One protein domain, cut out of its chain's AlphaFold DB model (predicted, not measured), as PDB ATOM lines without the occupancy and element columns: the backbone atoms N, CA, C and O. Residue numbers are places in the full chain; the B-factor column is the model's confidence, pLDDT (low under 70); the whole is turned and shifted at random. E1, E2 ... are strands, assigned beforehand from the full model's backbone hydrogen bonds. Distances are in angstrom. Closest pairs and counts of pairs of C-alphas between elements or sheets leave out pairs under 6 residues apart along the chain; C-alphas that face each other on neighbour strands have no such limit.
ATOM      1  N   THR A  21      41.131 144.863  90.816       80.75
ATOM      2  CA  THR A  21      41.949 146.076  90.793       80.75
ATOM      3  C   THR A  21      42.830 146.113  89.554       80.75
ATOM      4  O   THR A  21      43.506 145.145  89.218       80.75
ATOM      5  N   TYR A  22      42.823 147.247  88.863       81.31
ATOM      6  CA  TYR A  22      43.544 147.484  87.622       81.31
ATOM      7  C   TYR A  22      44.527 148.639  87.812       81.31
ATOM      8  O   TYR A  22      44.126 149.780  88.039       81.31
ATOM      9  N   PHE A  23      45.816 148.346  87.682       83.81
ATOM     10  CA  PHE A  23      46.895 149.325  87.742       83.81
ATOM     11  C   PHE A  23      47.232 149.791  86.331       83.81
ATOM     12  O   PHE A  23      47.764 149.021  85.529       83.81
ATOM     13  N   VAL A  24      46.908 151.041  86.012       86.31
ATOM     14  CA  VAL A  24      47.219 151.666  84.723       86.31
ATOM     15  C   VAL A  24      48.585 152.329  84.841       86.31
ATOM     16  O   VAL A  24      48.704 153.456  85.307       86.31
ATOM     17  N   VAL A  25      49.637 151.614  84.448       88.62
ATOM     18  CA  VAL A  25      50.994 152.165  84.438       88.62
ATOM     19  C   VAL A  25      51.117 153.133  83.265       88.62
ATOM     20  O   VAL A  25      50.843 152.749  82.124       88.62
ATOM     21  N   ASP A  26      51.508 154.378  83.541       89.31
ATOM     22  CA  ASP A  26      51.618 155.453  82.548       89.31
ATOM     23  C   ASP A  26      53.008 156.105  82.572       89.31
ATOM     24  O   ASP A  26      53.400 156.772  83.530       89.31
ATOM     25  N   GLY A  27      53.757 155.917  81.488       90.12
ATOM     26  CA  GLY A  27      55.025 156.579  81.209       90.12
ATOM     27  C   GLY A  27      54.939 157.719  80.193       90.12
ATOM     28  O   GLY A  27      55.954 158.381  79.970       90.12
ATOM     29  N   ASP A  28      53.785 157.995  79.569       90.12
ATOM     30  CA  ASP A  28      53.680 159.004  78.504       90.12
ATOM     31  C   ASP A  28      53.958 160.422  79.019       90.12
ATOM     32  O   ASP A  28      54.685 161.174  78.365       90.12
ATOM     33  N   ALA A  29      53.473 160.766  80.218       86.00
ATOM     34  CA  ALA A  29      53.717 162.068  80.847       86.00
ATOM     35  C   ALA A  29      55.216 162.359  81.082       86.00
ATOM     36  O   ALA A  29      55.656 163.502  80.942       86.00
ATOM     37  N   ALA A  30      56.006 161.325  81.392       87.25
ATOM     38  CA  ALA A  30      57.454 161.411  81.590       87.25
ATOM     39  C   ALA A  30      58.274 161.052  80.329       87.25
ATOM     40  O   ALA A  30      59.500 161.170  80.328       87.25
ATOM     41  N   GLY A  31      57.622 160.610  79.248       93.00
ATOM     42  CA  GLY A  31      58.269 160.108  78.031       93.00
ATOM     43  C   GLY A  31      58.982 158.755  78.187       93.00
ATOM     44  O   GLY A  31      59.778 158.394  77.315       93.00
ATOM     45  N   ILE A  32      58.704 158.019  79.266       94.75
ATOM     46  CA  ILE A  32      59.335 156.745  79.627       94.75
ATOM     47  C   ILE A  32      58.689 155.613  78.823       94.75
ATOM     48  O   ILE A  32      57.473 155.444  78.840       94.75
ATOM     49  N   ALA A  33      59.516 154.832  78.127       96.25
ATOM     50  CA  ALA A  33      59.110 153.613  77.433       96.25
ATOM     51  C   ALA A  33      59.823 152.402  78.043       96.25
ATOM     52  O   ALA A  33      61.016 152.489  78.342       96.25
ATOM     53  N   PHE A  34      59.102 151.296  78.197       94.69
ATOM     54  CA  PHE A  34      59.525 150.084  78.897       94.69
ATOM     55  C   PHE A  34      59.110 148.823  78.123       94.69
ATOM     56  O   PHE A  34      58.128 148.835  77.380       94.69
ATOM     57  N   ASP A  35      59.862 147.737  78.299       94.94
ATOM     58  CA  ASP A  35      59.547 146.391  77.789       94.94
ATOM     59  C   ASP A  35      59.303 145.368  78.918       94.94
ATOM     60  O   ASP A  35      58.812 144.265  78.668       94.94
ATOM     61  N   GLN A  36      59.549 145.758  80.170       92.19
ATOM     62  CA  GLN A  36      59.301 144.952  81.359       92.19
ATOM     63  C   GLN A  36      58.791 145.832  82.510       92.19
ATOM     64  O   GLN A  36      59.272 146.949  82.709       92.19
ATOM     65  N   LEU A  37      57.837 145.316  83.284       89.81
ATOM     66  CA  LEU A  37      57.375 145.890  84.547       89.81
ATOM     67  C   LEU A  37      57.484 144.841  85.657       89.81
ATOM     68  O   LEU A  37      57.100 143.689  85.456       89.81
ATOM     69  N   GLU A  38      57.964 145.244  86.826       88.50
ATOM     70  CA  GLU A  38      58.003 144.424  88.039       88.50
ATOM     71  C   GLU A  38      57.134 145.087  89.116       88.50
ATOM     72  O   GLU A  38      57.354 146.247  89.471       88.50
ATOM     73  N   PHE A  39      56.137 144.360  89.617       85.94
ATOM     74  CA  PHE A  39      55.170 144.820  90.609       85.94
ATOM     75  C   PHE A  39      55.554 144.311  92.001       85.94
ATOM     76  O   PHE A  39      55.589 143.115  92.274       85.94
ATOM     77  N   PHE A  40      55.812 145.242  92.912       82.88
ATOM     78  CA  PHE A  40      56.106 144.989  94.317       82.88
ATOM     79  C   PHE A  40      54.859 145.343  95.127       82.88
ATOM     80  O   PHE A  40      54.742 146.428  95.701       82.88
ATOM     81  N   LEU A  41      53.895 144.424  95.093       81.75
ATOM     82  CA  LEU A  41      52.626 144.521  95.810       81.75
ATOM     83  C   LEU A  41      52.819 144.154  97.275       81.75
ATOM     84  O   LEU A  41      53.513 143.188  97.591       81.75
ATOM     85  N   GLY A  42      52.171 144.865  98.188       75.25
ATOM     86  CA  GLY A  42      52.260 144.496  99.588       75.25
ATOM     87  C   GLY A  42      51.359 145.262 100.539       75.25
ATOM     88  O   GLY A  42      50.475 146.032 100.153       75.25
ATOM     89  N   LYS A  43      51.605 144.993 101.822       71.69
ATOM     90  CA  LYS A  43      50.872 145.552 102.955       71.69
ATOM     91  C   LYS A  43      51.814 146.104 104.018       71.69
ATOM     92  O   LYS A  43      52.802 145.453 104.357       71.69
ATOM     93  N   ASP A  44      51.489 147.271 104.565       64.81
ATOM     94  CA  ASP A  44      52.156 147.847 105.728       64.81
ATOM     95  C   ASP A  44      52.307 146.804 106.842       64.81
ATOM     96  O   ASP A  44      51.375 146.094 107.233       64.81
ATOM     97  N   THR A  45      53.522 146.720 107.372       51.69
ATOM     98  CA  THR A  45      53.896 145.774 108.435       51.69
ATOM     99  C   THR A  45      53.427 146.196 109.830       51.69
ATOM    100  O   THR A  45      53.505 145.403 110.775       51.69
ATOM    101  N   SER A  46      52.920 147.423 109.948       44.75
ATOM    102  CA  SER A  46      52.253 148.019 111.105       44.75
ATOM    103  C   SER A  46      51.191 148.993 110.598       44.75
ATOM    104  O   SER A  46      51.492 149.784 109.711       44.75
ATOM    105  N   GLY A  47      49.989 148.989 111.184       37.25
ATOM    106  CA  GLY A  47      48.960 149.993 110.874       37.25
ATOM    107  C   GLY A  47      49.450 151.442 111.076       37.25
ATOM    108  O   GLY A  47      50.479 151.654 111.718       37.25
ATOM    109  N   PRO A  48      48.723 152.445 110.555       27.70
ATOM    110  CA  PRO A  48      49.252 153.783 110.279       27.70
ATOM    111  C   PRO A  48      49.890 154.464 111.499       27.70
ATOM    112  O   PRO A  48      49.207 154.800 112.470       27.70
ATOM    113  N   THR A  49      51.200 154.720 111.428       31.30
ATOM    114  CA  THR A  49      51.979 155.377 112.491       31.30
ATOM    115  C   THR A  49      52.305 156.838 112.184       31.30
ATOM    116  O   THR A  49      52.828 157.176 111.123       31.30
ATOM    117  N   LEU A  50      52.053 157.701 113.168       25.28
ATOM    118  CA  LEU A  50      52.419 159.118 113.179       25.28
ATOM    119  C   LEU A  50      53.850 159.318 113.720       25.28
ATOM    120  O   LEU A  50      54.145 158.847 114.813       25.28
ATOM    121  N   TYR A  51      54.652 160.136 113.023       24.41
ATOM    122  CA  TYR A  51      55.909 160.785 113.465       24.41
ATOM    123  C   TYR A  51      57.179 159.937 113.756       24.41
ATOM    124  O   TYR A  51      57.202 159.025 114.571       24.41
ATOM    125  N   LEU A  66      63.480 164.644 105.696       46.78
ATOM    126  CA  LEU A  66      62.751 163.362 105.630       46.78
ATOM    127  C   LEU A  66      61.624 163.311 106.677       46.78
ATOM    128  O   LEU A  66      61.858 163.682 107.830       46.78
ATOM    129  N   GLU A  67      60.424 162.866 106.291       49.97
ATOM    130  CA  GLU A  67      59.220 162.885 107.151       49.97
ATOM    131  C   GLU A  67      58.565 161.518 107.382       49.97
ATOM    132  O   GLU A  67      58.105 161.267 108.496       49.97
ATOM    133  N   ARG A  68      58.542 160.622 106.384       55.12
ATOM    134  CA  ARG A  68      57.967 159.272 106.529       55.12
ATOM    135  C   ARG A  68      58.943 158.180 106.105       55.12
ATOM    136  O   ARG A  68      59.686 158.333 105.137       55.12
ATOM    137  N   GLN A  69      58.900 157.065 106.825       53.31
ATOM    138  CA  GLN A  69      59.530 155.799 106.459       53.31
ATOM    139  C   GLN A  69      58.473 154.704 106.648       53.31
ATOM    140  O   GLN A  69      57.958 154.572 107.758       53.31
ATOM    141  N   ARG A  70      58.114 153.963 105.591       61.06
ATOM    142  CA  ARG A  70      57.208 152.800 105.676       61.06
ATOM    143  C   ARG A  70      57.905 151.521 105.222       61.06
ATOM    144  O   ARG A  70      58.669 151.532 104.255       61.06
ATOM    145  N   LEU A  71      57.585 150.424 105.908       52.84
ATOM    146  CA  LEU A  71      57.986 149.071 105.544       52.84
ATOM    147  C   LEU A  71      56.758 148.265 105.127       52.84
ATOM    148  O   LEU A  71      55.875 147.975 105.946       52.84
ATOM    149  N   VAL A  72      56.759 147.857 103.868       62.19
ATOM    150  CA  VAL A  72      55.696 147.102 103.223       62.19
ATOM    151  C   VAL A  72      56.162 145.656 103.062       62.19
ATOM    152  O   VAL A  72      57.187 145.382 102.441       62.19
ATOM    153  N   LYS A  73      55.401 144.706 103.607       57.06
ATOM    154  CA  LYS A  73      55.625 143.276 103.376       57.06
ATOM    155  C   LYS A  73      55.055 142.901 102.015       57.06
ATOM    156  O   LYS A  73      53.850 143.057 101.803       57.06
ATOM    157  N   ARG A  74      55.904 142.367 101.136       65.88
ATOM    158  CA  ARG A  74      55.517 141.869  99.817       65.88
ATOM    159  C   ARG A  74      54.559 140.686  99.937       65.88
ATOM    160  O   ARG A  74      54.751 139.788 100.763       65.88
ATOM    161  N   LEU A  75      53.536 140.713  99.098       64.81
ATOM    162  CA  LEU A  75      52.625 139.614  98.817       64.81
ATOM    163  C   LEU A  75      53.051 139.102  97.439       64.81
ATOM    164  O   LEU A  75      52.831 139.777  96.440       64.81
ATOM    165  N   PHE A  76      53.807 138.006  97.417       61.69
ATOM    166  CA  PHE A  76      54.450 137.513  96.200       61.69
ATOM    167  C   PHE A  76      53.490 136.691  95.355       61.69
ATOM    168  O   PHE A  76      52.903 135.731  95.850       61.69
ATOM    169  N   THR A  77      53.473 136.949  94.048       55.59
ATOM    170  CA  THR A  77      52.958 135.988  93.072       55.59
ATOM    171  C   THR A  77      53.983 135.743  91.964       55.59
ATOM    172  O   THR A  77      54.760 136.622  91.593       55.59
ATOM    173  N   ALA A  78      53.960 134.557  91.349       47.28
ATOM    174  CA  ALA A  78      54.788 134.267  90.170       47.28
ATOM    175  C   ALA A  78      54.413 135.123  88.932       47.28
ATOM    176  O   ALA A  78      55.055 135.024  87.887       47.28
ATOM    177  N   THR A  79      53.366 135.947  89.040       57.00
ATOM    178  CA  THR A  79      52.843 136.859  88.015       57.00
ATOM    179  C   THR A  79      53.237 138.327  88.229       57.00
ATOM    180  O   THR A  79      52.808 139.187  87.458       57.00
ATOM    181  N   ASP A  80      54.077 138.626  89.223       72.94
ATOM    182  CA  ASP A  80      54.532 139.987  89.551       72.94
ATOM    183  C   ASP A  80      55.408 140.635  88.454       72.94
ATOM    184  O   ASP A  80      55.620 141.846  88.471       72.94
ATOM    185  N   VAL A  81      55.928 139.863  87.492       81.88
ATOM    186  CA  VAL A  81      56.764 140.365  86.385       81.88
ATOM    187  C   VAL A  81      56.008 140.265  85.062       81.88
ATOM    188  O   VAL A  81      55.582 139.187  84.651       81.88
ATOM    189  N   GLN A  82      55.870 141.395  84.370       85.19
ATOM    190  CA  GLN A  82      55.143 141.527  83.109       85.19
ATOM    191  C   GLN A  82      56.091 141.957  81.986       85.19
ATOM    192  O   GLN A  82      56.573 143.089  81.974       85.19
ATOM    193  N   THR A  83      56.336 141.070  81.022       88.50
ATOM    194  CA  THR A  83      57.140 141.360  79.823       88.50
ATOM    195  C   THR A  83      56.230 141.671  78.636       88.50
ATOM    196  O   THR A  83      55.292 140.929  78.344       88.50
ATOM    197  N   THR A  84      56.520 142.752  77.918       88.31
ATOM    198  CA  THR A  84      55.716 143.279  76.806       88.31
ATOM    199  C   THR A  84      56.607 143.678  75.623       88.31
ATOM    200  O   THR A  84      57.820 143.824  75.747       88.31
ATOM    201  N   SER A  85      56.016 143.893  74.445       93.19
ATOM    202  CA  SER A  85      56.652 144.761  73.447       93.19
ATOM    203  C   SER A  85      56.818 146.171  74.017       93.19
ATOM    204  O   SER A  85      55.924 146.622  74.737       93.19
ATOM    205  N   GLU A  86      57.898 146.868  73.645       95.81
ATOM    206  CA  GLU A  86      58.169 148.242  74.090       95.81
ATOM    207  C   GLU A  86      56.922 149.135  73.962       95.81
ATOM    208  O   GLU A  86      56.380 149.331  72.872       95.81
ATOM    209  N   THR A  87      56.470 149.655  75.099       94.69
ATOM    210  CA  THR A  87      55.266 150.473  75.247       94.69
ATOM    211  C   THR A  87      55.534 151.602  76.241       94.69
ATOM    212  O   THR A  87      56.594 151.674  76.860       94.69
ATOM    213  N   ARG A  88      54.570 152.510  76.381       93.88
ATOM    214  CA  ARG A  88      54.552 153.553  77.417       93.88
ATOM    215  C   ARG A  88      53.397 153.411  78.392       93.88
ATOM    216  O   ARG A  88      53.372 154.106  79.398       93.88
ATOM    217  N   SER A  89      52.464 152.507  78.113       92.25
ATOM    218  CA  SER A  89      51.398 152.169  79.041       92.25
ATOM    219  C   SER A  89      51.091 150.679  79.002       92.25
ATOM    220  O   SER A  89      51.184 150.034  77.950       92.25
ATOM    221  N   LEU A  90      50.751 150.142  80.171       92.25
ATOM    222  CA  LEU A  90      50.281 148.778  80.378       92.25
ATOM    223  C   LEU A  90      49.272 148.789  81.529       92.25
ATOM    224  O   LEU A  90      49.497 149.435  82.549       92.25
ATOM    225  N   THR A  91      48.174 148.050  81.381       85.50
ATOM    226  CA  THR A  91      47.224 147.818  82.474       85.50
ATOM    227  C   THR A  91      47.465 146.434  83.061       85.50
ATOM    228  O   THR A  91      47.296 145.433  82.365       85.50
ATOM    229  N   TYR A  92      47.860 146.377  84.328       84.94
ATOM    230  CA  TYR A  92      48.014 145.135  85.084       84.94
ATOM    231  C   TYR A  92      46.759 144.883  85.927       84.94
ATOM    232  O   TYR A  92      46.200 145.819  86.495       84.94
ATOM    233  N   TYR A  93      46.303 143.633  85.985       83.69
ATOM    234  CA  TYR A  93      45.122 143.219  86.742       83.69
ATOM    235  C   TYR A  93      45.539 142.400  87.962       83.69
ATOM    236  O   TYR A  93      46.243 141.399  87.824       83.69
ATOM    237  N   LEU A  94      45.059 142.816  89.130       81.00
ATOM    238  CA  LEU A  94      45.228 142.147  90.409       81.00
ATOM    239  C   LEU A  94      43.882 141.529  90.835       81.00
ATOM    240  O   LEU A  94      42.945 142.279  91.143       81.00
ATOM    241  N   PRO A  95      43.748 140.188  90.833       80.75
ATOM    242  CA  PRO A  95      42.499 139.531  91.188       80.75
ATOM    243  C   PRO A  95      42.173 139.658  92.688       80.75
ATOM    244  O   PRO A  95      43.083 139.632  93.520       80.75
ATOM    245  N   PRO A  96      40.881 139.737  93.055       73.50
ATOM    246  CA  PRO A  96      40.424 139.774  94.442       73.50
ATOM    247  C   PRO A  96      40.446 138.370  95.068       73.50
ATOM    248  O   PRO A  96      39.412 137.723  95.220       73.50
ATOM    249  N   ASP A  97      41.639 137.888  95.414       79.69
ATOM    250  CA  ASP A  97      41.833 136.668  96.204       79.69
ATOM    251  C   ASP A  97      42.167 136.961  97.681       79.69
ATOM    252  O   ASP A  97      42.350 138.112  98.102       79.69
ATOM    253  N   ASP A  98      42.215 135.898  98.490       73.75
ATOM    254  CA  ASP A  98      42.442 135.973  99.937       73.75
ATOM    255  C   ASP A  98      43.782 136.634 100.314       73.75
ATOM    256  O   ASP A  98      43.914 137.105 101.439       73.75
ATOM    257  N   GLU A  99      44.782 136.693  99.426       71.94
ATOM    258  CA  GLU A  99      46.063 137.347  99.722       71.94
ATOM    259  C   GLU A  99      46.072 138.801  99.240       71.94
ATOM    260  O   GLU A  99      46.425 139.707 100.009       71.94
ATOM    261  N   ASN A 100      45.605 139.043  98.013       74.62
ATOM    262  CA  ASN A 100      45.573 140.363  97.381       74.62
ATOM    263  C   ASN A 100      44.610 141.335  98.067       74.62
ATOM    264  O   ASN A 100      44.872 142.535  98.087       74.62
ATOM    265  N   THR A 101      43.539 140.846  98.698       75.38
ATOM    266  CA  THR A 101      42.611 141.674  99.499       75.38
ATOM    267  C   THR A 101      43.269 142.380 100.693       75.38
ATOM    268  O   THR A 101      42.704 143.340 101.217       75.38
ATOM    269  N   TYR A 102      44.479 141.978 101.105       74.69
ATOM    270  CA  TYR A 102      45.273 142.704 102.107       74.69
ATOM    271  C   TYR A 102      46.245 143.740 101.515       74.69
ATOM    272  O   TYR A 102      46.833 144.514 102.280       74.69
ATOM    273  N   ALA A 103      46.458 143.738 100.197       77.06
ATOM    274  CA  ALA A 103      47.365 144.654  99.521       77.06
ATOM    275  C   ALA A 103      46.788 146.077  99.490       77.06
ATOM    276  O   ALA A 103      45.600 146.278  99.245       77.06
ATOM    277  N   HIS A 104      47.649 147.060  99.742       78.31
ATOM    278  CA  HIS A 104      47.298 148.486  99.691       78.31
ATOM    279  C   HIS A 104      48.476 149.382  99.283       78.31
ATOM    280  O   HIS A 104      48.321 150.595  99.184       78.31
ATOM    281  N   TYR A 105      49.652 148.803  99.033       83.44
ATOM    282  CA  TYR A 105      50.787 149.503  98.451       83.44
ATOM    283  C   TYR A 105      51.340 148.719  97.262       83.44
ATOM    284  O   TYR A 105      51.477 147.496  97.323       83.44
ATOM    285  N   ALA A 106      51.638 149.429  96.179       85.69
ATOM    286  CA  ALA A 106      52.250 148.891  94.976       85.69
ATOM    287  C   ALA A 106      53.388 149.820  94.562       85.69
ATOM    288  O   ALA A 106      53.134 150.981  94.246       85.69
ATOM    289  N   LEU A 107      54.622 149.312  94.520       88.12
ATOM    290  CA  LEU A 107      55.703 149.941  93.757       88.12
ATOM    291  C   LEU A 107      55.849 149.204  92.423       88.12
ATOM    292  O   LEU A 107      55.828 147.977  92.384       88.12
ATOM    293  N   VAL A 108      56.020 149.948  91.339       90.31
ATOM    294  CA  VAL A 108      56.264 149.426  89.995       90.31
ATOM    295  C   VAL A 108      57.650 149.863  89.550       90.31
ATOM    296  O   VAL A 108      57.938 151.059  89.488       90.31
ATOM    297  N   VAL A 109      58.496 148.895  89.212       90.31
ATOM    298  CA  VAL A 109      59.808 149.127  88.600       90.31
ATOM    299  C   VAL A 109      59.680 148.861  87.105       90.31
ATOM    300  O   VAL A 109      59.355 147.751  86.688       90.31
ATOM    301  N   ALA A 110      59.902 149.892  86.292       92.19
ATOM    302  CA  ALA A 110      59.830 149.809  84.841       92.19
ATOM    303  C   ALA A 110      61.230 149.689  84.242       92.19
ATOM    304  O   ALA A 110      62.093 150.536  84.489       92.19
ATOM    305  N   SER A 111      61.430 148.671  83.410       91.44
ATOM    306  CA  SER A 111      62.704 148.338  82.777       91.44
ATOM    307  C   SER A 111      62.593 148.342  81.251       91.44
ATOM    308  O   SER A 111      61.537 148.085  80.670       91.44
ATOM    309  N   ARG A 112      63.707 148.665  80.591       92.56
ATOM    310  CA  ARG A 112      63.880 148.604  79.138       92.56
ATOM    311  C   ARG A 112      65.212 147.942  78.823       92.56
ATOM    312  O   ARG A 112      66.251 148.431  79.271       92.56
ATOM    313  N   ALA A 113      65.200 146.852  78.064       89.25
ATOM    314  CA  ALA A 113      66.385 146.059  77.728       89.25
ATOM    315  C   ALA A 113      67.264 145.725  78.959       89.25
ATOM    316  O   ALA A 113      68.489 145.827  78.910       89.25
ATOM    317  N   GLY A 114      66.626 145.374  80.084       84.25
ATOM    318  CA  GLY A 114      67.294 145.041  81.352       84.25
ATOM    319  C   GLY A 114      67.849 146.233  82.147       84.25
ATOM    320  O   GLY A 114      68.532 146.026  83.142       84.25
ATOM    321  N   THR A 115      67.583 147.477  81.734       88.56
ATOM    322  CA  THR A 115      67.938 148.690  82.494       88.56
ATOM    323  C   THR A 115      66.683 149.311  83.097       88.56
ATOM    324  O   THR A 115      65.721 149.537  82.366       88.56
ATOM    325  N   VAL A 116      66.689 149.644  84.392       87.94
ATOM    326  CA  VAL A 116      65.571 150.370  85.021       87.94
ATOM    327  C   VAL A 116      65.476 151.783  84.430       87.94
ATOM    328  O   VAL A 116      66.453 152.531  84.423       87.94
ATOM    329  N   VAL A 117      64.299 152.142  83.919       89.25
ATOM    330  CA  VAL A 117      64.010 153.416  83.234       89.25
ATOM    331  C   VAL A 117      62.965 154.272  83.947       89.25
ATOM    332  O   VAL A 117      62.920 155.480  83.708       89.25
ATOM    333  N   GLY A 118      62.152 153.689  84.827       91.44
ATOM    334  CA  GLY A 118      61.163 154.438  85.594       91.44
ATOM    335  C   GLY A 118      60.663 153.710  86.832       91.44
ATOM    336  O   GLY A 118      60.825 152.500  86.970       91.44
ATOM    337  N   LEU A 119      60.055 154.478  87.730       91.88
ATOM    338  CA  LEU A 119      59.494 154.028  89.000       91.88
ATOM    339  C   LEU A 119      58.123 154.675  89.183       91.88
ATOM    340  O   LEU A 119      57.981 155.876  88.966       91.88
ATOM    341  N   GLY A 120      57.125 153.900  89.583       90.12
ATOM    342  CA  GLY A 120      55.788 154.398  89.902       90.12
ATOM    343  C   GLY A 120      55.277 153.772  91.190       90.12
ATOM    344  O   GLY A 120      55.727 152.697  91.572       90.12
ATOM    345  N   GLU A 121      54.351 154.434  91.874       89.00
ATOM    346  CA  GLU A 121      53.766 153.918  93.114       89.00
ATOM    347  C   GLU A 121      52.281 154.266  93.232       89.00
ATOM    348  O   GLU A 121      51.843 155.298  92.723       89.00
ATOM    349  N   VAL A 122      51.527 153.417  93.931       84.12
ATOM    350  CA  VAL A 122      50.167 153.700  94.412       84.12
ATOM    351  C   VAL A 122      50.062 153.258  95.868       84.12
ATOM    352  O   VAL A 122      50.487 152.157  96.228       84.12
ATOM    353  N   GLU A 123      49.466 154.119  96.688       82.94
ATOM    354  CA  GLU A 123      49.211 153.896  98.112       82.94
ATOM    355  C   GLU A 123      47.708 153.860  98.400       82.94
ATOM    356  O   GLU A 123      46.907 154.401  97.636       82.94
ATOM    357  N   ASP A 124      47.342 153.246  99.526       79.06
ATOM    358  CA  ASP A 124      45.988 153.164 100.076       79.06
ATOM    359  C   ASP A 124      44.918 152.685  99.062       79.06
ATOM    360  O   ASP A 124      43.738 153.040  99.154       79.06
ATOM    361  N   PHE A 125      45.314 151.839  98.098       79.44
ATOM    362  CA  PHE A 125      44.360 151.143  97.233       79.44
ATOM    363  C   PHE A 125      43.630 150.032  97.998       79.44
ATOM    364  O   PHE A 125      43.981 149.661  99.118       79.44
ATOM    365  N   SER A 126      42.579 149.489  97.394       78.69
ATOM    366  CA  SER A 126      41.890 148.305  97.906       78.69
ATOM    367  C   SER A 126      41.597 147.337  96.766       78.69
ATOM    368  O   SER A 126      41.528 147.746  95.604       78.69
ATOM    369  N   VAL A 127      41.444 146.056  97.097       76.00
ATOM    370  CA  VAL A 127      41.076 145.005  96.142       76.00
ATOM    371  C   VAL A 127      39.719 144.446  96.546       76.00
ATOM    372  O   VAL A 127      39.566 143.914  97.643       76.00
ATOM    373  N   PHE A 128      38.732 144.613  95.668       76.56
ATOM    374  CA  PHE A 128      37.341 144.218  95.887       76.56
ATOM    375  C   PHE A 128      36.823 143.407  94.694       76.56
ATOM    376  O   PHE A 128      37.265 143.606  93.564       76.56
ATOM    377  N   ASP A 129      35.874 142.505  94.934       79.75
ATOM    378  CA  ASP A 129      35.262 141.625  93.929       79.75
ATOM    379  C   ASP A 129      33.922 142.145  93.379       79.75
ATOM    380  O   ASP A 129      33.308 141.503  92.522       79.75
ATOM    381  N   ASP A 130      33.461 143.318  93.817       76.50
ATOM    382  CA  ASP A 130      32.151 143.882  93.477       76.50
ATOM    383  C   ASP A 130      32.155 144.763  92.213       76.50
ATOM    384  O   ASP A 130      31.148 144.806  91.495       76.50
ATOM    385  N   ALA A 131      33.278 145.414  91.895       74.19
ATOM    386  CA  ALA A 131      33.444 146.271  90.720       74.19
ATOM    387  C   ALA A 131      34.891 146.304  90.185       74.19
ATOM    388  O   ALA A 131      35.816 145.766  90.789       74.19
ATOM    389  N   ALA A 132      35.082 146.947  89.028       75.38
ATOM    390  CA  ALA A 132      36.399 147.256  88.469       75.38
ATOM    391  C   ALA A 132      36.940 148.564  89.072       75.38
ATOM    392  O   ALA A 132      36.353 149.628  88.854       75.38
ATOM    393  N   TYR A 133      38.068 148.501  89.776       76.88
ATOM    394  CA  TYR A 133      38.737 149.668  90.356       76.88
ATOM    395  C   TYR A 133      40.004 149.988  89.571       76.88
ATOM    396  O   TYR A 133      40.879 149.137  89.444       76.88
ATOM    397  N   LEU A 134      40.104 151.203  89.030       79.81
ATOM    398  CA  LEU A 134      41.270 151.654  88.271       79.81
ATOM    399  C   LEU A 134      42.115 152.596  89.132       79.81
ATOM    400  O   LEU A 134      41.586 153.547  89.706       79.81
ATOM    401  N   TYR A 135      43.421 152.340  89.169       82.00
ATOM    402  CA  TYR A 135      44.422 153.172  89.826       82.00
ATOM    403  C   TYR A 135      45.526 153.515  88.827       82.00
ATOM    404  O   TYR A 135      46.183 152.621  88.289       82.00
ATOM    405  N   ASP A 136      45.730 154.805  88.580       84.44
ATOM    406  CA  ASP A 136      46.800 155.284  87.708       84.44
ATOM    407  C   ASP A 136      48.146 155.221  88.448       84.44
ATOM    408  O   ASP A 136      48.270 155.703  89.574       84.44
ATOM    409  N   VAL A 137      49.161 154.637  87.807       88.12
ATOM    410  CA  VAL A 137      50.530 154.509  88.325       88.12
ATOM    411  C   VAL A 137      51.474 155.336  87.439       88.12
ATOM    412  O   VAL A 137      52.054 154.805  86.485       88.12
ATOM    413  N   PRO A 138      51.621 156.649  87.694       87.75
ATOM    414  CA  PRO A 138      52.486 157.501  86.889       87.75
ATOM    415  C   PRO A 138      53.961 157.152  87.127       87.75
ATOM    416  O   PRO A 138      54.441 157.157  88.265       87.75
ATOM    417  N   LEU A 139      54.700 156.878  86.052       91.44
ATOM    418  CA  LEU A 139      56.136 156.621  86.114       91.44
ATOM    419  C   LEU A 139      56.922 157.935  86.200       91.44
ATOM    420  O   LEU A 139      56.838 158.796  85.323       91.44
ATOM    421  N   ALA A 140      57.758 158.051  87.226       89.75
ATOM    422  CA  ALA A 140      58.836 159.025  87.317       89.75
ATOM    423  C   ALA A 140      60.151 158.422  86.800       89.75
ATOM    424  O   ALA A 140      60.345 157.206  86.825       89.75
ATOM    425  N   ALA A 141      61.077 159.269  86.349       87.56
ATOM    426  CA  ALA A 141      62.426 158.827  85.998       87.56
ATOM    427  C   ALA A 141      63.192 158.370  87.254       87.56
ATOM    428  O   ALA A 141      62.981 158.913  88.338       87.56
ATOM    429  N   VAL A 142      64.096 157.400  87.095       80.50
ATOM    430  CA  VAL A 142      64.921 156.880  88.200       80.50
ATOM    431  C   VAL A 142      65.781 157.998  88.797       80.50
ATOM    432  O   VAL A 142      66.510 158.683  88.077       80.50
ATOM    433  N   ASP A 143      65.711 158.159  90.116       70.69
ATOM    434  CA  ASP A 143      66.486 159.130  90.885       70.69
ATOM    435  C   ASP A 143      67.445 158.446  91.876       70.69
ATOM    436  O   ASP A 143      67.461 157.228  92.044       70.69
ATOM    437  N   ALA A 144      68.281 159.246  92.544       58.56
ATOM    438  CA  ALA A 144      69.259 158.757  93.519       58.56
ATOM    439  C   ALA A 144      68.631 158.246  94.838       58.56
ATOM    440  O   ALA A 144      69.363 157.953  95.783       58.56
ATOM    441  N   GLY A 145      67.298 158.193  94.933       63.47
ATOM    442  CA  GLY A 145      66.569 157.647  96.074       63.47
ATOM    443  C   GLY A 145      66.165 156.181  95.910       63.47
ATOM    444  O   GLY A 145      65.575 155.634  96.845       63.47
ATOM    445  N   TYR A 146      66.427 155.578  94.746       72.56
ATOM    446  CA  TYR A 146      66.121 154.185  94.424       72.56
ATOM    447  C   TYR A 146      67.282 153.241  94.743       72.56
ATOM    448  O   TYR A 146      68.412 153.453  94.304       72.56
ATOM    449  N   GLU A 147      66.974 152.164  95.459       67.56
ATOM    450  CA  GLU A 147      67.895 151.078  95.787       67.56
ATOM    451  C   GLU A 147      67.168 149.733  95.575       67.56
ATOM    452  O   GLU A 147      65.990 149.593  95.915       67.56
ATOM    453  N   ARG A 148      67.867 148.749  95.000       68.44
ATOM    454  CA  ARG A 148      67.407 147.364  94.808       68.44
ATOM    455  C   ARG A 148      68.499 146.427  95.307       68.44
ATOM    456  O   ARG A 148      69.673 146.651  95.009       68.44
ATOM    457  N   TRP A 149      68.097 145.385  96.017       62.00
ATOM    458  CA  TRP A 149      68.969 144.322  96.521       62.00
ATOM    459  C   TRP A 149      68.430 142.965  96.081       62.00
ATOM    460  O   TRP A 149      67.339 142.905  95.515       62.00
ATOM    461  N   GLY A 150      69.198 141.902  96.303       57.56
ATOM    462  CA  GLY A 150      68.788 140.538  95.968       57.56
ATOM    463  C   GLY A 150      68.909 140.125  94.492       57.56
ATOM    464  O   GLY A 150      68.397 139.103  94.046       57.56
ATOM    465  N   ASP A 151      69.593 140.921  93.666       53.47
ATOM    466  CA  ASP A 151      69.645 140.697  92.210       53.47
ATOM    467  C   ASP A 151      70.650 139.591  91.795       53.47
ATOM    468  O   ASP A 151      71.279 139.648  90.736       53.47
ATOM    469  N   THR A 152      70.856 138.569  92.640       45.28
ATOM    470  CA  THR A 152      71.864 137.507  92.440       45.28
ATOM    471  C   THR A 152      71.383 136.359  91.538       45.28
ATOM    472  O   THR A 152      71.718 135.189  91.715       45.28
ATOM    473  N   GLY A 153      70.630 136.697  90.486       47.00
ATOM    474  CA  GLY A 153      70.284 135.773  89.399       47.00
ATOM    475  C   GLY A 153      69.215 134.725  89.729       47.00
ATOM    476  O   GLY A 153      68.995 133.818  88.924       47.00
ATOM    477  N   SER A 154      68.531 134.846  90.870       50.12
ATOM    478  CA  SER A 154      67.326 134.072  91.171       50.12
ATOM    479  C   SER A 154      66.072 134.834  90.719       50.12
ATOM    480  O   SER A 154      65.972 136.048  90.865       50.12
ATOM    481  N   THR A 155      65.092 134.140  90.141       45.31
ATOM    482  CA  THR A 155      63.905 134.761  89.513       45.31
ATOM    483  C   THR A 155      62.830 135.232  90.500       45.31
ATOM    484  O   THR A 155      61.711 135.523  90.087       45.31
ATOM    485  N   GLU A 156      63.124 135.252  91.798       51.53
ATOM    486  CA  GLU A 156      62.116 135.347  92.865       51.53
ATOM    487  C   GLU A 156      62.374 136.485  93.857       51.53
ATOM    488  O   GLU A 156      61.571 136.682  94.765       51.53
ATOM    489  N   ARG A 157      63.509 137.187  93.768       52.53
ATOM    490  CA  ARG A 157      64.070 137.870  94.941       52.53
ATOM    491  C   ARG A 157      64.575 139.248  94.569       52.53
ATOM    492  O   ARG A 157      65.430 139.417  93.712       52.53
ATOM    493  N   ALA A 158      63.928 140.241  95.158       61.06
ATOM    494  CA  ALA A 158      64.462 141.579  95.266       61.06
ATOM    495  C   ALA A 158      63.697 142.314  96.362       61.06
ATOM    496  O   ALA A 158      62.465 142.422  96.305       61.06
ATOM    497  N   CYS A 159      64.431 142.868  97.319       68.38
ATOM    498  CA  CYS A 159      63.948 144.016  98.065       68.38
ATOM    499  C   CYS A 159      64.130 145.278  97.232       68.38
ATOM    500  O   CYS A 159      65.084 145.413  96.458       68.38
ATOM    501  N   VAL A 160      63.246 146.245  97.449       72.75
ATOM    502  CA  VAL A 160      63.294 147.523  96.748       72.75
ATOM    503  C   VAL A 160      62.941 148.664  97.688       72.75
ATOM    504  O   VAL A 160      62.023 148.564  98.503       72.75
ATOM    505  N   ARG A 161      63.669 149.771  97.575       73.62
ATOM    506  CA  ARG A 161      63.454 150.995  98.343       73.62
ATOM    507  C   ARG A 161      63.393 152.178  97.396       73.62
ATOM    508  O   ARG A 161      64.215 152.298  96.492       73.62
ATOM    509  N   TRP A 162      62.473 153.101  97.662       74.94
ATOM    510  CA  TRP A 162      62.426 154.387  96.975       74.94
ATOM    511  C   TRP A 162      62.209 155.541  97.955       74.94
ATOM    512  O   TRP A 162      61.299 155.527  98.786       74.94
ATOM    513  N   THR A 163      63.083 156.545  97.877       74.31
ATOM    514  CA  THR A 163      63.066 157.759  98.702       74.31
ATOM    515  C   THR A 163      62.829 158.980  97.825       74.31
ATOM    516  O   THR A 163      63.743 159.418  97.134       74.31
ATOM    517  N   ARG A 164      61.630 159.564  97.887       68.69
ATOM    518  CA  ARG A 164      61.223 160.685  97.023       68.69
ATOM    519  C   ARG A 164      60.318 161.684  97.734       68.69
ATOM    520  O   ARG A 164      59.713 161.359  98.755       68.69
ATOM    521  N   LEU A 165      60.190 162.882  97.174       72.25
ATOM    522  CA  LEU A 165      59.149 163.838  97.551       72.25
ATOM    523  C   LEU A 165      57.838 163.403  96.881       72.25
ATOM    524  O   LEU A 165      57.793 163.289  95.657       72.25
ATOM    525  N   ARG A 166      56.800 163.123  97.674       71.44
ATOM    526  CA  ARG A 166      55.458 162.778  97.173       71.44
ATOM    527  C   ARG A 166      54.612 164.034  97.003       71.44
ATOM    528  O   ARG A 166      54.829 165.030  97.694       71.44
ATOM    529  N   ASP A 167      53.626 163.977  96.116       62.97
ATOM    530  CA  ASP A 167      52.695 165.085  95.921       62.97
ATOM    531  C   ASP A 167      51.902 165.357  97.209       62.97
ATOM    532  O   ASP A 167      51.197 164.495  97.728       62.97
ATOM    533  N   GLY A 168      52.041 166.573  97.740       63.09
ATOM    534  CA  GLY A 168      51.427 166.987  99.006       63.09
ATOM    535  C   GLY A 168      52.273 166.739 100.261       63.09
ATOM    536  O   GLY A 168      51.957 167.321 101.300       63.09
ATOM    537  N   ASP A 169      53.369 165.976 100.181       64.06
ATOM    538  CA  ASP A 169      54.345 165.904 101.271       64.06
ATOM    539  C   ASP A 169      55.210 167.177 101.296       64.06
ATOM    540  O   ASP A 169      55.604 167.719 100.265       64.06
ATOM    541  N   ALA A 170      55.541 167.665 102.495       60.25
ATOM    542  CA  ALA A 170      56.417 168.829 102.665       60.25
ATOM    543  C   ALA A 170      57.917 168.468 102.600       60.25
ATOM    544  O   ALA A 170      58.777 169.349 102.698       60.25
ATOM    545  N   ARG A 171      58.222 167.167 102.523       62.78
ATOM    546  CA  ARG A 171      59.522 166.537 102.780       62.78
ATOM    547  C   ARG A 171      59.621 165.202 102.044       62.78
ATOM    548  O   ARG A 171      58.617 164.612 101.662       62.78
ATOM    549  N   MET A 172      60.840 164.710 101.873       63.62
ATOM    550  CA  MET A 172      61.106 163.390 101.309       63.62
ATOM    551  C   MET A 172      60.499 162.289 102.197       63.62
ATOM    552  O   MET A 172      60.526 162.368 103.429       63.62
ATOM    553  N   SER A 173      60.026 161.220 101.566       62.81
ATOM    554  CA  SER A 173      59.441 160.046 102.213       62.81
ATOM    555  C   SER A 173      60.032 158.770 101.591       62.81
ATOM    556  O   SER A 173      60.227 158.691 100.374       62.81
ATOM    557  N   THR A 174      60.344 157.770 102.416       67.88
ATOM    558  CA  THR A 174      60.948 156.488 102.006       67.88
ATOM    559  C   THR A 174      59.953 155.351 102.172       67.88
ATOM    560  O   THR A 174      59.402 155.180 103.257       67.88
ATOM    561  N   TYR A 175      59.768 154.540 101.135       71.56
ATOM    562  CA  TYR A 175      59.032 153.278 101.224       71.56
ATOM    563  C   TYR A 175      59.974 152.153 100.810       71.56
ATOM    564  O   TYR A 175      60.736 152.301  99.850       71.56
ATOM    565  N   ALA A 176      59.952 151.057 101.563       67.50
ATOM    566  CA  ALA A 176      60.684 149.835 101.259       67.50
ATOM    567  C   ALA A 176      59.700 148.668 101.176       67.50
ATOM    568  O   ALA A 176      58.890 148.485 102.088       67.50
ATOM    569  N   VAL A 177      59.771 147.892 100.093       70.94
ATOM    570  CA  VAL A 177      59.021 146.644  99.933       70.94
ATOM    571  C   VAL A 177      59.997 145.484 100.077       70.94
ATOM    572  O   VAL A 177      60.951 145.375  99.305       70.94
ATOM    573  N   ILE A 178      59.758 144.646 101.083       65.38
ATOM    574  CA  ILE A 178      60.629 143.530 101.476       65.38
ATOM    575  C   ILE A 178      59.902 142.192 101.356       65.38
ATOM    576  O   ILE A 178      58.667 142.146 101.397       65.38
ATOM    577  N   ARG A 179      60.640 141.090 101.229       64.62
ATOM    578  CA  ARG A 179      60.044 139.754 101.150       64.62
ATOM    579  C   ARG A 179      59.506 139.297 102.513       64.62
ATOM    580  O   ARG A 179      59.840 139.799 103.583       64.62
ATOM    581  N   SER A 180      58.569 138.352 102.473       58.78
ATOM    582  CA  SER A 180      58.112 137.657 103.673       58.78
ATOM    583  C   SER A 180      59.238 136.806 104.254       58.78
ATOM    584  O   SER A 180      59.515 135.756 103.688       58.78
ATOM    585  N   GLY A 181      59.796 137.200 105.400       50.78
ATOM    586  CA  GLY A 181      60.860 136.414 106.038       50.78
ATOM    587  C   GLY A 181      62.248 136.682 105.464       50.78
ATOM    588  O   GLY A 181      63.098 135.836 105.610       50.78
ATOM    589  N   ASP A 182      62.454 137.820 104.813       51.53
ATOM    590  CA  ASP A 182      63.737 138.276 104.266       51.53
ATOM    591  C   ASP A 182      63.721 139.785 104.540       51.53
ATOM    592  O   ASP A 182      63.063 140.576 103.850       51.53
ATOM    593  N   TYR A 183      64.207 140.119 105.741       52.41
ATOM    594  CA  TYR A 183      64.027 141.424 106.393       52.41
ATOM    595  C   TYR A 183      65.285 142.295 106.321       52.41
ATOM    596  O   TYR A 183      65.187 143.508 106.526       52.41
ATOM    597  N   ASP A 184      66.436 141.686 106.050       51.94
ATOM    598  CA  ASP A 184      67.741 142.305 105.827       51.94
ATOM    599  C   ASP A 184      68.104 142.407 104.329       51.94
ATOM    600  O   ASP A 184      68.974 143.211 103.978       51.94
ATOM    601  N   CYS A 185      67.348 141.722 103.455       54.56
ATOM    602  CA  CYS A 185      67.370 141.835 101.996       54.56
ATOM    603  C   CYS A 185      68.562 141.158 101.301       54.56
ATOM    604  O   CYS A 185      69.120 141.723 100.348       54.56
ATOM    605  N   ASP A 186      68.940 139.961 101.766       55.59
ATOM    606  CA  ASP A 186      70.116 139.212 101.300       55.59
ATOM    607  C   ASP A 186      69.829 138.012 100.360       55.59
ATOM    608  O   ASP A 186      70.778 137.448  99.816       55.59
ATOM    609  N   ASP A 187      68.549 137.708 100.085       53.91
ATOM    610  CA  ASP A 187      68.005 136.555  99.319       53.91
ATOM    611  C   ASP A 187      67.806 135.229 100.083       53.91
ATOM    612  O   ASP A 187      67.344 134.244  99.470       53.91
ATOM    613  N   THR A 188      68.115 135.185 101.378       49.19
ATOM    614  CA  THR A 188      67.876 134.040 102.277       49.19
ATOM    615  C   THR A 188      66.450 134.088 102.853       49.19
ATOM    616  O   THR A 188      65.720 135.056 102.655       49.19
ATOM    617  N   GLU A 189      65.972 132.999 103.460       46.03
ATOM    618  CA  GLU A 189      64.769 133.040 104.301       46.03
ATOM    619  C   GLU A 189      65.197 132.954 105.771       46.03
ATOM    620  O   GLU A 189      66.030 132.120 106.116       46.03
ATOM    621  N   ALA A 190      64.560 133.740 106.641       41.28
ATOM    622  CA  ALA A 190      64.863 133.877 108.067       41.28
ATOM    623  C   ALA A 190      64.852 132.561 108.865       41.28
ATOM    624  O   ALA A 190      65.391 132.495 109.966       41.28
ATOM    625  N   ASP A 191      64.245 131.512 108.310       34.91
ATOM    626  CA  ASP A 191      64.234 130.156 108.857       34.91
ATOM    627  C   ASP A 191      65.614 129.454 108.719       34.91
ATOM    628  O   ASP A 191      65.915 128.551 109.501       34.91
ATOM    629  N   ASP A 192      66.452 129.884 107.762       33.56
ATOM    630  CA  ASP A 192      67.850 129.466 107.535       33.56
ATOM    631  C   ASP A 192      68.882 130.490 108.088       33.56
ATOM    632  O   ASP A 192      70.087 130.218 108.114       33.56
ATOM    633  N   GLU A 193      68.436 131.659 108.564       33.28
ATOM    634  CA  GLU A 193      69.285 132.695 109.170       33.28
ATOM    635  C   GLU A 193      69.509 132.455 110.674       33.28
ATOM    636  O   GLU A 193      68.634 132.005 111.413       33.28
TER     637      GLU A 193
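What this domain is: This is residues 21 to 51 and 66 to 193 of the 401 residues of an uncharacterized protein of Deltaproteobacteria bacterium (UniProt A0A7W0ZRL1). A large, strongly twisted sheet has one wing of E4, E2, E6 and E7 and a second wing of E3, E11, E10 and E9, whose strands run crosswise to E2; the wings join where the end of E2 pairs with E3. A small sheet of E5, E1 and E8 covers the first wing, and the two sheets form a sandwich, two sheets face to face, with their strands crossed at 43 degrees. The printed part has 159 residues and no named helix; its eleven strands follow each other from E1 to E11 along the chain, and the class is all strand, though named elements hold 79 of the 159 residues, under half. The large sheet is branched at E2, its neighbour pairs antiparallel but for the parallel E3 and E11, while the small sheet is mixed, in the order E5, E1, E8. The whole is compact and rounded, with a radius of gyration of the C-alphas of 15.2 A and spans of 41 by 36 by 36 A.

Where its parts are: The longest strand by residues is E2, residues 34 to 44, which runs 27.9 A from C-alpha 34 at (59.525, 150.084, 78.897) to C-alpha 44 at (52.156, 147.847, 105.728). Also in the large sheet are E4, residues 81 to 87, 15.1 A long; E6, residues 105 to 112, 23.4 A; and E7, residues 115 to 123, 24.9 A. Its other strands are E3, residues 66 to 74, 23.4 A; E9, residues 146 to 148, 7.0 A; E10, residues 160 to 165, 16.9 A; and E11, residues 172 to 178, 19.9 A, which ends with C-alpha 178 at (60.629, 143.530, 101.476). The small sheet holds E1, residues 21 to 26, 15.8 A, beginning with C-alpha 21 at (41.949, 146.076, 90.793); E5, residues 89 to 94, 16.4 A; and E8, residues 132 to 138, 19.1 A.

How they stand to each other: E2 has staggered pairing, with E4 over residues 34 to 38, with E6 over 36 to 42 and with E3 over 42 to 44. E3 and E4 lie on one side of E2, and E6 lies on the other side. N 37 and O 82 of E2 and E4 are 2.9 A apart, within hydrogen-bond range, as are N 40 and O 107 of E2 and E6 at 2.8 A and N 73 and O 43 of E3 and E2 at 2.8 A. E6 and E7 form a hairpin, with N 108 and O 120 at 2.8 A. E3 and E11 are parallel at 16 degrees, with N 72 and O 176 at 2.8 A. E9, E10 and E11 form a meander, each strand the antiparallel neighbour of the one before; N 147 and O 161 are 2.9 A apart, and N 175 and O 162 are 3.0 A apart. The closest C-alphas of E2 and E11 are those of Phe 40 and Val 177, 6.5 A apart. In the small sheet, E1 is antiparallel to E5, with N 23 and O 92 at 2.8 A, and parallel to E8, with N 24 and O 135 at 2.9 A. Between the sheets, the closest C-alphas of E7 and E8 are those of Gly 120 and Pro 138, 5.4 A apart. E2 and E5 are near each other, with 8 pairs of C-alphas within 10 A. E4 and E8 are apart.

The domain as a whole: The two C-alphas farthest apart are those of Ala 29 and Asp 192, 44.4 A. Residues 52 to 65 are not printed, and C-alphas 51 and 66 are 10.7 A apart across this cut. Of the links that are printed whole, E9 to E10 is long, with 11 residues. Residues 179 to 193 have no named element. The mean pLDDT of the printed part is 71.8; 63 residues are under 70, among them residues 44 to 51, 66 to 79, 147 to 159 and 178 to 193.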